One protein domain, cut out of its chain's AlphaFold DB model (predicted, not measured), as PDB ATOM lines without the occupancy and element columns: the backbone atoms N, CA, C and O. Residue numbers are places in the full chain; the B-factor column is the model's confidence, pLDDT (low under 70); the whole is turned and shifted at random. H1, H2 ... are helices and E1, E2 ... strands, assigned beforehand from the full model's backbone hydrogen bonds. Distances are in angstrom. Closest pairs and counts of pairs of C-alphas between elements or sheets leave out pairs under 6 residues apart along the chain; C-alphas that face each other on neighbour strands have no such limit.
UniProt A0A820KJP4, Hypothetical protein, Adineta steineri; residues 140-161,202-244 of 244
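What this domain is: This is residues 140 to 161 and 202 to 244 of the 244 residues of the protein "Hypothetical protein" of Adineta steineri (UniProt A0A820KJP4). A small sheet of three short strands has one helix, H1, running across one face, and a long tail at the end of the chain, of which residues 232 to 244 stick out freely and make the length of the whole. H1 approaches the sheet with its residues 149 to 156, while the four-residue helix H2 lies just before E2 and is not on the sheet. The printed part has 65 residues, with two named helices and three named strands in the order E1, H1, H2, E2, E3; the sheet runs E1, E3, E2, all antiparallel. The class is mixed, helices and strands, with 28 of the 65 residues in named elements. The whole is only just extended, close to loose, with a radius of gyration of the C-alphas of 16.2 A and spans of 55 by 30 by 18 A.

Where its parts are: E1 is residues 144 to 146, 7.2 A long, with C-alpha 144 at (-37.269, 36.821, 14.973). H1 is residues 149 to 161, 18.4 A long, and ends with C-alpha 161 at (-45.765, 13.451, 20.907). H2 is residues 205 to 208, 5.3 A. E2 is residues 210 to 213, 10.4 A. E3 is residues 219 to 222, 10.1 A, with C-alpha 222 at (-36.748, 33.922, 18.256). Residues 223 to 244 hold no named element.

How they stand to each other: E3 is the inner strand. E1 and E3 are antiparallel at 154 degrees, with N 145 and O 221 within hydrogen-bond range at 2.9 A. E2 and E3 form a hairpin, antiparallel at 148 degrees, with N 220 and O 212 at 2.8 A and N 210 and O 222 at 2.9 A. H1 is on one face of the sheet, two layers, a helix layer and a sheet layer, at a height over the sheet of 10.0 A. It lies over E2 and only just over E3, on which 3 of its C-alphas fall, and runs across the strands, at 73 degrees to E2 on the local plane. The closest C-alphas of H1 and E3 are those of Glu 152 and Ile 219, 6.3 A apart. H2 is only just not on the sheet, with 4 pairs of C-alphas within 10 A; it is apart from E1 and H1, and only just from E3, at 8.2 A. In H1 every O i to N i+4 pair is within hydrogen-bond range; H2 is too short for such a pair, and its one O i to N i+3 pair is within range.

The domain as a whole: The C-alphas of Asn 216 and Glu 244, the two farthest apart, are 55.4 A apart. Without residues 232 to 244, which stand free, the body spans 31 by 24 by 19 A. Residues 162 to 201 are not printed, and C-alphas 161 and 202 are 30.6 A apart across the cut. The links E1 to H1, H2 to E2 and E2 to E3 are tight. The mean pLDDT of the printed part is 77.4; residues 140 to 142 and 227 to 244 are under 70.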
ATOM      1  N   LEU A 140     -29.667  40.187   8.053       48.94
ATOM      2  CA  LEU A 140     -30.655  40.573   9.013       48.94
ATOM      3  C   LEU A 140     -30.415  39.529  10.080       48.94
ATOM      4  O   LEU A 140     -30.639  38.332   9.884       48.94
ATOM      5  N   HIS A 141     -29.809  39.997  11.160       55.06
ATOM      6  CA  HIS A 141     -29.797  39.325  12.430       55.06
ATOM      7  C   HIS A 141     -31.277  39.262  12.792       55.06
ATOM      8  O   HIS A 141     -31.795  40.130  13.488       55.06
ATOM      9  N   LEU A 142     -31.999  38.340  12.152       60.38
ATOM     10  CA  LEU A 142     -33.415  38.156  12.339       60.38
ATOM     11  C   LEU A 142     -33.488  37.521  13.707       60.38
ATOM     12  O   LEU A 142     -33.395  36.309  13.869       60.38
ATOM     13  N   ILE A 143     -33.549  38.406  14.697       72.44
ATOM     14  CA  ILE A 143     -33.819  38.066  16.080       72.44
ATOM     15  C   ILE A 143     -35.097  37.238  16.103       72.44
ATOM     16  O   ILE A 143     -35.142  36.271  16.840       72.44
ATOM     17  N   GLN A 144     -36.049  37.561  15.221       84.44
ATOM     18  CA  GLN A 144     -37.269  36.821  14.973       84.44
ATOM     19  C   GLN A 144     -37.409  36.509  13.475       84.44
ATOM     20  O   GLN A 144     -37.308  37.404  12.633       84.44
ATOM     21  N   ALA A 145     -37.651  35.246  13.138       88.19
ATOM     22  CA  ALA A 145     -37.891  34.789  11.768       88.19
ATOM     23  C   ALA A 145     -38.889  33.634  11.752       88.19
ATOM     24  O   ALA A 145     -39.155  33.014  12.777       88.19
ATOM     25  N   ARG A 146     -39.391  33.278  10.569       90.81
ATOM     26  CA  ARG A 146     -40.036  31.976  10.388       90.81
ATOM     27  C   ARG A 146     -39.018  30.860  10.638       90.81
ATOM     28  O   ARG A 146     -37.844  30.992  10.274       90.81
ATOM     29  N   ALA A 147     -39.454  29.770  11.255       91.12
ATOM     30  CA  ALA A 147     -38.640  28.573  11.386       91.12
ATOM     31  C   ALA A 147     -38.305  27.984  10.002       91.12
ATOM     32  O   ALA A 147     -39.083  28.057   9.050       91.12
ATOM     33  N   SER A 148     -37.122  27.391   9.872       90.75
ATOM     34  CA  SER A 148     -36.792  26.581   8.695       90.75
ATOM     35  C   SER A 148     -37.690  25.343   8.627       90.75
ATOM     36  O   SER A 148     -38.126  24.835   9.655       90.75
ATOM     37  N   PHE A 149     -37.886  24.776   7.435       92.88
ATOM     38  CA  PHE A 149     -38.680  23.549   7.270       92.88
ATOM     39  C   PHE A 149     -38.217  22.389   8.168       92.88
ATOM     40  O   PHE A 149     -39.029  21.603   8.649       92.88
ATOM     41  N   ALA A 150     -36.908  22.282   8.423       91.06
ATOM     42  CA  ALA A 150     -36.366  21.279   9.334       91.06
ATOM     43  C   ALA A 150     -36.766  21.550  10.795       91.06
ATOM     44  O   ALA A 150     -37.158  20.617  11.494       91.06
ATOM     45  N   GLN A 151     -36.704  22.813  11.235       92.88
ATOM     46  CA  GLN A 151     -37.168  23.228  12.562       92.88
ATOM     47  C   GLN A 151     -38.685  23.034  12.709       92.88
ATOM     48  O   GLN A 151     -39.108  22.480  13.717       92.88
ATOM     49  N   GLU A 152     -39.491  23.410  11.706       92.81
ATOM     50  CA  GLU A 152     -40.949  23.198  11.707       92.81
ATOM     51  C   GLU A 152     -41.294  21.718  11.899       92.81
ATOM     52  O   GLU A 152     -42.114  21.373  12.749       92.81
ATOM     53  N   ARG A 153     -40.624  20.828  11.154       92.19
ATOM     54  CA  ARG A 153     -40.832  19.379  11.266       92.19
ATOM     55  C   ARG A 153     -40.517  18.861  12.669       92.19
ATOM     56  O   ARG A 153     -41.299  18.081  13.202       92.19
ATOM     57  N   ILE A 154     -39.374  19.257  13.236       89.81
ATOM     58  CA  ILE A 154     -38.955  18.810  14.575       89.81
ATOM     59  C   ILE A 154     -39.931  19.332  15.632       89.81
ATOM     60  O   ILE A 154     -40.387  18.548  16.456       89.81
ATOM     61  N   TYR A 155     -40.306  20.613  15.558       90.12
ATOM     62  CA  TYR A 155     -41.259  21.225  16.481       90.12
ATOM     63  C   TYR A 155     -42.619  20.520  16.447       90.12
ATOM     64  O   TYR A 155     -43.161  20.175  17.490       90.12
ATOM     65  N   LEU A 156     -43.168  20.249  15.259       89.06
ATOM     66  CA  LEU A 156     -44.452  19.551  15.131       89.06
ATOM     67  C   LEU A 156     -44.394  18.117  15.662       89.06
ATOM     68  O   LEU A 156     -45.305  17.703  16.376       89.06
ATOM     69  N   ASP A 157     -43.340  17.366  15.334       87.25
ATOM     70  CA  ASP A 157     -43.163  15.994  15.830       87.25
ATOM     71  C   ASP A 157     -43.047  15.975  17.363       87.25
ATOM     72  O   ASP A 157     -43.640  15.121  18.019       87.25
ATOM     73  N   GLU A 158     -42.362  16.961  17.944       83.81
ATOM     74  CA  GLU A 158     -42.286  17.156  19.391       83.81
ATOM     75  C   GLU A 158     -43.669  17.481  20.000       83.81
ATOM     76  O   GLU A 158     -44.103  16.788  20.922       83.81
ATOM     77  N   GLN A 159     -44.411  18.456  19.458       83.38
ATOM     78  CA  GLN A 159     -45.737  18.845  19.970       83.38
ATOM     79  C   GLN A 159     -46.780  17.719  19.866       83.38
ATOM     80  O   GLN A 159     -47.548  17.496  20.804       83.38
ATOM     81  N   ILE A 160     -46.796  16.971  18.756       81.69
ATOM     82  CA  ILE A 160     -47.699  15.821  18.579       81.69
ATOM     83  C   ILE A 160     -47.424  14.771  19.657       81.69
ATOM     84  O   ILE A 160     -48.357  14.269  20.284       81.69
ATOM     85  N   ARG A 161     -46.150  14.470  19.923       73.44
ATOM     86  CA  ARG A 161     -45.765  13.451  20.907       73.44
ATOM     87  C   ARG A 161     -45.969  13.893  22.352       73.44
ATOM     88  O   ARG A 161     -46.243  13.046  23.193       73.44
ATOM     89  N   LYS A 202     -23.088  32.534  23.778       83.50
ATOM     90  CA  LYS A 202     -23.170  33.972  23.470       83.50
ATOM     91  C   LYS A 202     -22.852  34.283  22.005       83.50
ATOM     92  O   LYS A 202     -23.477  35.180  21.436       83.50
ATOM     93  N   LYS A 203     -21.919  33.550  21.391       85.00
ATOM     94  CA  LYS A 203     -21.519  33.723  19.985       85.00
ATOM     95  C   LYS A 203     -22.559  33.187  18.994       85.00
ATOM     96  O   LYS A 203     -22.727  33.776  17.930       85.00
ATOM     97  N   HIS A 204     -23.246  32.094  19.321       86.12
ATOM     98  CA  HIS A 204     -24.150  31.401  18.399       86.12
ATOM     99  C   HIS A 204     -25.620  31.562  18.816       86.12
ATOM    100  O   HIS A 204     -26.086  30.914  19.749       86.12
ATOM    101  N   SER A 205     -26.376  32.395  18.090       84.12
ATOM    102  CA  SER A 205     -27.795  32.690  18.371       84.12
ATOM    103  C   SER A 205     -28.696  31.451  18.406       84.12
ATOM    104  O   SER A 205     -29.616  31.407  19.220       84.12
ATOM    105  N   ILE A 206     -28.401  30.422  17.602       86.75
ATOM    106  CA  ILE A 206     -29.185  29.177  17.549       86.75
ATOM    107  C   ILE A 206     -29.280  28.469  18.909       86.75
ATOM    108  O   ILE A 206     -30.311  27.891  19.226       86.75
ATOM    109  N   LEU A 207     -28.246  28.582  19.753       87.06
ATOM    110  CA  LEU A 207     -28.224  27.991  21.099       87.06
ATOM    111  C   LEU A 207     -29.101  28.754  22.105       87.06
ATOM    112  O   LEU A 207     -29.290  28.295  23.225       87.06
ATOM    113  N   ARG A 208     -29.621  29.921  21.713       86.44
ATOM    114  CA  ARG A 208     -30.524  30.775  22.499       86.44
ATOM    115  C   ARG A 208     -31.857  31.005  21.787       86.44
ATOM    116  O   ARG A 208     -32.581  31.936  22.119       86.44
ATOM    117  N   THR A 209     -32.146  30.202  20.769       88.44
ATOM    118  CA  THR A 209     -33.350  30.348  19.956       88.44
ATOM    119  C   THR A 209     -34.479  29.522  20.549       88.44
ATOM    120  O   THR A 209     -34.324  28.321  20.758       88.44
ATOM    121  N   ALA A 210     -35.616  30.163  20.797       89.81
ATOM    122  CA  ALA A 210     -36.868  29.501  21.131       89.81
ATOM    123  C   ALA A 210     -37.736  29.358  19.875       89.81
ATOM    124  O   ALA A 210     -37.724  30.230  19.004       89.81
ATOM    125  N   LEU A 211     -38.496  28.265  19.796       91.31
ATOM    126  CA  LEU A 211     -39.508  28.041  18.764       91.31
ATOM    127  C   LEU A 211     -40.902  28.164  19.380       91.31
ATOM    128  O   LEU A 211     -41.150  27.609  20.451       91.31
ATOM    129  N   TYR A 212     -41.812  28.867  18.712       90.94
ATOM    130  CA  TYR A 212     -43.200  29.004  19.158       90.94
ATOM    131  C   TYR A 212     -44.161  29.161  17.983       90.94
ATOM    132  O   TYR A 212     -43.762  29.540  16.883       90.94
ATOM    133  N   LEU A 213     -45.438  28.878  18.227       92.56
ATOM    134  CA  LEU A 213     -46.517  29.111  17.275       92.56
ATOM    135  C   LEU A 213     -47.032  30.550  17.421       92.56
ATOM    136  O   LEU A 213     -47.394  30.960  18.525       92.56
ATOM    137  N   ASP A 214     -47.051  31.319  16.334       90.81
ATOM    138  CA  ASP A 214     -47.646  32.657  16.328       90.81
ATOM    139  C   ASP A 214     -49.187  32.603  16.265       90.81
ATOM    140  O   ASP A 214     -49.806  31.542  16.144       90.81
ATOM    141  N   THR A 215     -49.831  33.770  16.314       91.06
ATOM    142  CA  THR A 215     -51.298  33.886  16.246       91.06
ATOM    143  C   THR A 215     -51.901  33.408  14.922       91.06
ATOM    144  O   THR A 215     -53.106  33.184  14.856       91.06
ATOM    145  N   ASN A 216     -51.091  33.262  13.873       91.38
ATOM    146  CA  ASN A 216     -51.511  32.829  12.543       91.38
ATOM    147  C   ASN A 216     -51.235  31.333  12.303       91.38
ATOM    148  O   ASN A 216     -51.481  30.839  11.202       91.38
ATOM    149  N   GLY A 217     -50.721  30.609  13.304       88.56
ATOM    150  CA  GLY A 217     -50.358  29.198  13.176       88.56
ATOM    151  C   GLY A 217     -49.019  28.962  12.468       88.56
ATOM    152  O   GLY A 217     -48.748  27.844  12.033       88.56
ATOM    153  N   VAL A 218     -48.182  29.990  12.333       92.12
ATOM    154  CA  VAL A 218     -46.837  29.890  11.763       92.12
ATOM    155  C   VAL A 218     -45.834  29.643  12.883       92.12
ATOM    156  O   VAL A 218     -45.843  30.315  13.913       92.12
ATOM    157  N   ILE A 219     -44.942  28.674  12.682       93.62
ATOM    158  CA  ILE A 219     -43.871  28.395  13.638       93.62
ATOM    159  C   ILE A 219     -42.758  29.418  13.420       93.62
ATOM    160  O   ILE A 219     -42.141  29.501  12.352       93.62
ATOM    161  N   MET A 220     -42.500  30.193  14.460       92.94
ATOM    162  CA  MET A 220     -41.503  31.248  14.494       92.94
ATOM    163  C   MET A 220     -40.309  30.810  15.336       92.94
ATOM    164  O   MET A 220     -40.435  30.008  16.261       92.94
ATOM    165  N   GLN A 221     -39.144  31.349  15.001       91.56
ATOM    166  CA  GLN A 221     -37.921  31.241  15.779       91.56
ATOM    167  C   GLN A 221     -37.545  32.617  16.324       91.56
ATOM    168  O   GLN A 221     -37.616  33.602  15.586       91.56
ATOM    169  N   ASP A 222     -37.148  32.679  17.596       89.88
ATOM    170  CA  ASP A 222     -36.748  33.922  18.256       89.88
ATOM    171  C   ASP A 222     -35.546  33.726  19.187       89.88
ATOM    172  O   ASP A 222     -35.588  32.941  20.136       89.88
ATOM    173  N   ALA A 223     -34.460  34.444  18.903       84.69
ATOM    174  CA  ALA A 223     -33.200  34.387  19.637       84.69
ATOM    175  C   ALA A 223     -33.112  35.373  20.820       84.69
ATOM    176  O   ALA A 223     -32.141  35.323  21.581       84.69
ATOM    177  N   SER A 224     -34.083  36.278  20.983       79.69
ATOM    178  CA  SER A 224     -34.131  37.224  22.108       79.69
ATOM    179  C   SER A 224     -34.805  36.649  23.350       79.69
ATOM    180  O   SER A 224     -34.404  36.985  24.462       79.69
ATOM    181  N   LEU A 225     -35.765  35.734  23.183       74.69
ATOM    182  CA  LEU A 225     -36.562  35.193  24.293       74.69
ATOM    183  C   LEU A 225     -35.717  34.520  25.384       74.69
ATOM    184  O   LEU A 225     -36.077  34.561  26.558       74.69
ATOM    185  N   LEU A 226     -34.579  33.926  25.013       73.38
ATOM    186  CA  LEU A 226     -33.685  33.226  25.938       73.38
ATOM    187  C   LEU A 226     -32.323  33.917  26.097       73.38
ATOM    188  O   LEU A 226     -31.388  33.310  26.622       73.38
ATOM    189  N   SER A 227     -32.180  35.181  25.678       66.25
ATOM    190  CA  SER A 227     -30.882  35.873  25.686       66.25
ATOM    191  C   SER A 227     -30.238  35.922  27.075       66.25
ATOM    192  O   SER A 227     -29.023  35.760  27.190       66.25
ATOM    193  N   ASN A 228     -31.065  36.079  28.113       64.50
ATOM    194  CA  ASN A 228     -30.641  36.192  29.511       64.50
ATOM    195  C   ASN A 228     -30.756  34.863  30.272       64.50
ATOM    196  O   ASN A 228     -30.163  34.709  31.338       64.50
ATOM    197  N   ALA A 229     -31.488  33.883  29.728       61.53
ATOM    198  CA  ALA A 229     -31.747  32.607  30.398       61.53
ATOM    199  C   ALA A 229     -30.453  31.816  30.658       61.53
ATOM    200  O   ALA A 229     -30.348  31.101  31.650       61.53
ATOM    201  N   PHE A 230     -29.446  31.977  29.798       60.62
ATOM    202  CA  PHE A 230     -28.180  31.245  29.880       60.62
ATOM    203  C   PHE A 230     -27.068  31.974  30.647       60.62
ATOM    204  O   PHE A 230     -25.982  31.418  30.801       60.62
ATOM    205  N   GLU A 231     -27.302  33.191  31.150       58.12
ATOM    206  CA  GLU A 231     -26.298  33.898  31.963       58.12
ATOM    207  C   GLU A 231     -26.185  33.325  33.382       58.12
ATOM    208  O   GLU A 231     -25.124  33.408  33.998       58.12
ATOM    209  N   THR A 232     -27.248  32.680  33.869       53.59
ATOM    210  CA  THR A 232     -27.334  32.093  35.214       53.59
ATOM    211  C   THR A 232     -27.332  30.565  35.226       53.59
ATOM    212  O   THR A 232     -27.351  29.973  36.304       53.59
ATOM    213  N   HIS A 233     -27.298  29.901  34.063       56.66
ATOM    214  CA  HIS A 233     -27.286  28.438  34.012       56.66
ATOM    215  C   HIS A 233     -25.956  27.895  34.542       56.66
ATOM    216  O   HIS A 233     -24.901  28.006  33.911       56.66
ATOM    217  N   THR A 234     -26.019  27.283  35.720       52.88
ATOM    218  CA  THR A 234     -24.931  26.499  36.290       52.88
ATOM    219  C   THR A 234     -24.882  25.155  35.574       52.88
ATOM    220  O   THR A 234     -25.754  24.311  35.774       52.88
ATOM    221  N   PHE A 235     -23.871  24.944  34.733       62.03
ATOM    222  CA  PHE A 235     -23.571  23.606  34.230       62.03
ATOM    223  C   PHE A 235     -23.233  22.702  35.420       62.03
ATOM    224  O   PHE A 235     -22.337  23.020  36.206       62.03
ATOM    225  N   SER A 236     -23.943  21.584  35.563       58.22
ATOM    226  CA  SER A 236     -23.556  20.535  36.498       58.22
ATOM    227  C   SER A 236     -22.403  19.746  35.885       58.22
ATOM    228  O   SER A 236     -22.518  19.181  34.799       58.22
ATOM    229  N   VAL A 237     -21.262  19.724  36.571       60.66
ATOM    230  CA  VAL A 237     -20.162  18.830  36.211       60.66
ATOM    231  C   VAL A 237     -20.203  17.638  37.146       60.66
ATOM    232  O   VAL A 237     -20.001  17.778  38.349       60.66
ATOM    233  N   ILE A 238     -20.471  16.469  36.574       61.50
ATOM    234  CA  ILE A 238     -20.397  15.191  37.275       61.50
ATOM    235  C   ILE A 238     -18.983  14.661  37.060       61.50
ATOM    236  O   ILE A 238     -18.576  14.410  35.925       61.50
ATOM    237  N   ASN A 239     -18.215  14.536  38.141       61.06
ATOM    238  CA  ASN A 239     -16.913  13.892  38.066       61.06
ATOM    239  C   ASN A 239     -17.099  12.369  38.089       61.06
ATOM    240  O   ASN A 239     -17.400  11.798  39.131       61.06
ATOM    241  N   ILE A 240     -16.903  11.729  36.935       64.62
ATOM    242  CA  ILE A 240     -17.062  10.278  36.749       64.62
ATOM    243  C   ILE A 240     -15.866   9.504  37.352       64.62
ATOM    244  O   ILE A 240     -15.867   8.281  37.378       64.62
ATOM    245  N   SER A 241     -14.822  10.183  37.856       60.91
ATOM    246  CA  SER A 241     -13.667   9.508  38.471       60.91
ATOM    247  C   SER A 241     -13.914   8.980  39.889       60.91
ATOM    248  O   SER A 241     -13.033   8.317  40.421       60.91
ATOM    249  N   ASN A 242     -15.058   9.297  40.509       45.81
ATOM    250  CA  ASN A 242     -15.345   8.997  41.917       45.81
ATOM    251  C   ASN A 242     -16.611   8.131  42.085       45.81
ATOM    252  O   ASN A 242     -17.479   8.468  42.887       45.81
ATOM    253  N   GLU A 243     -16.731   7.041  41.327       39.44
ATOM    254  CA  GLU A 243     -17.624   5.935  41.700       39.44
ATOM    255  C   GLU A 243     -16.811   4.889  42.487       39.44
ATOM    256  O   GLU A 243     -16.134   4.045  41.899       39.44
ATOM    257  N   GLU A 244     -16.852   5.003  43.820       32.88
ATOM    258  CA  GLU A 244     -16.898   3.851  44.738       32.88
ATOM    259  C   GLU A 244     -18.348   3.657  45.191       32.88
ATOM    260  O   GLU A 244     -19.011   4.685  45.478       32.88
TER     261      GLU A 244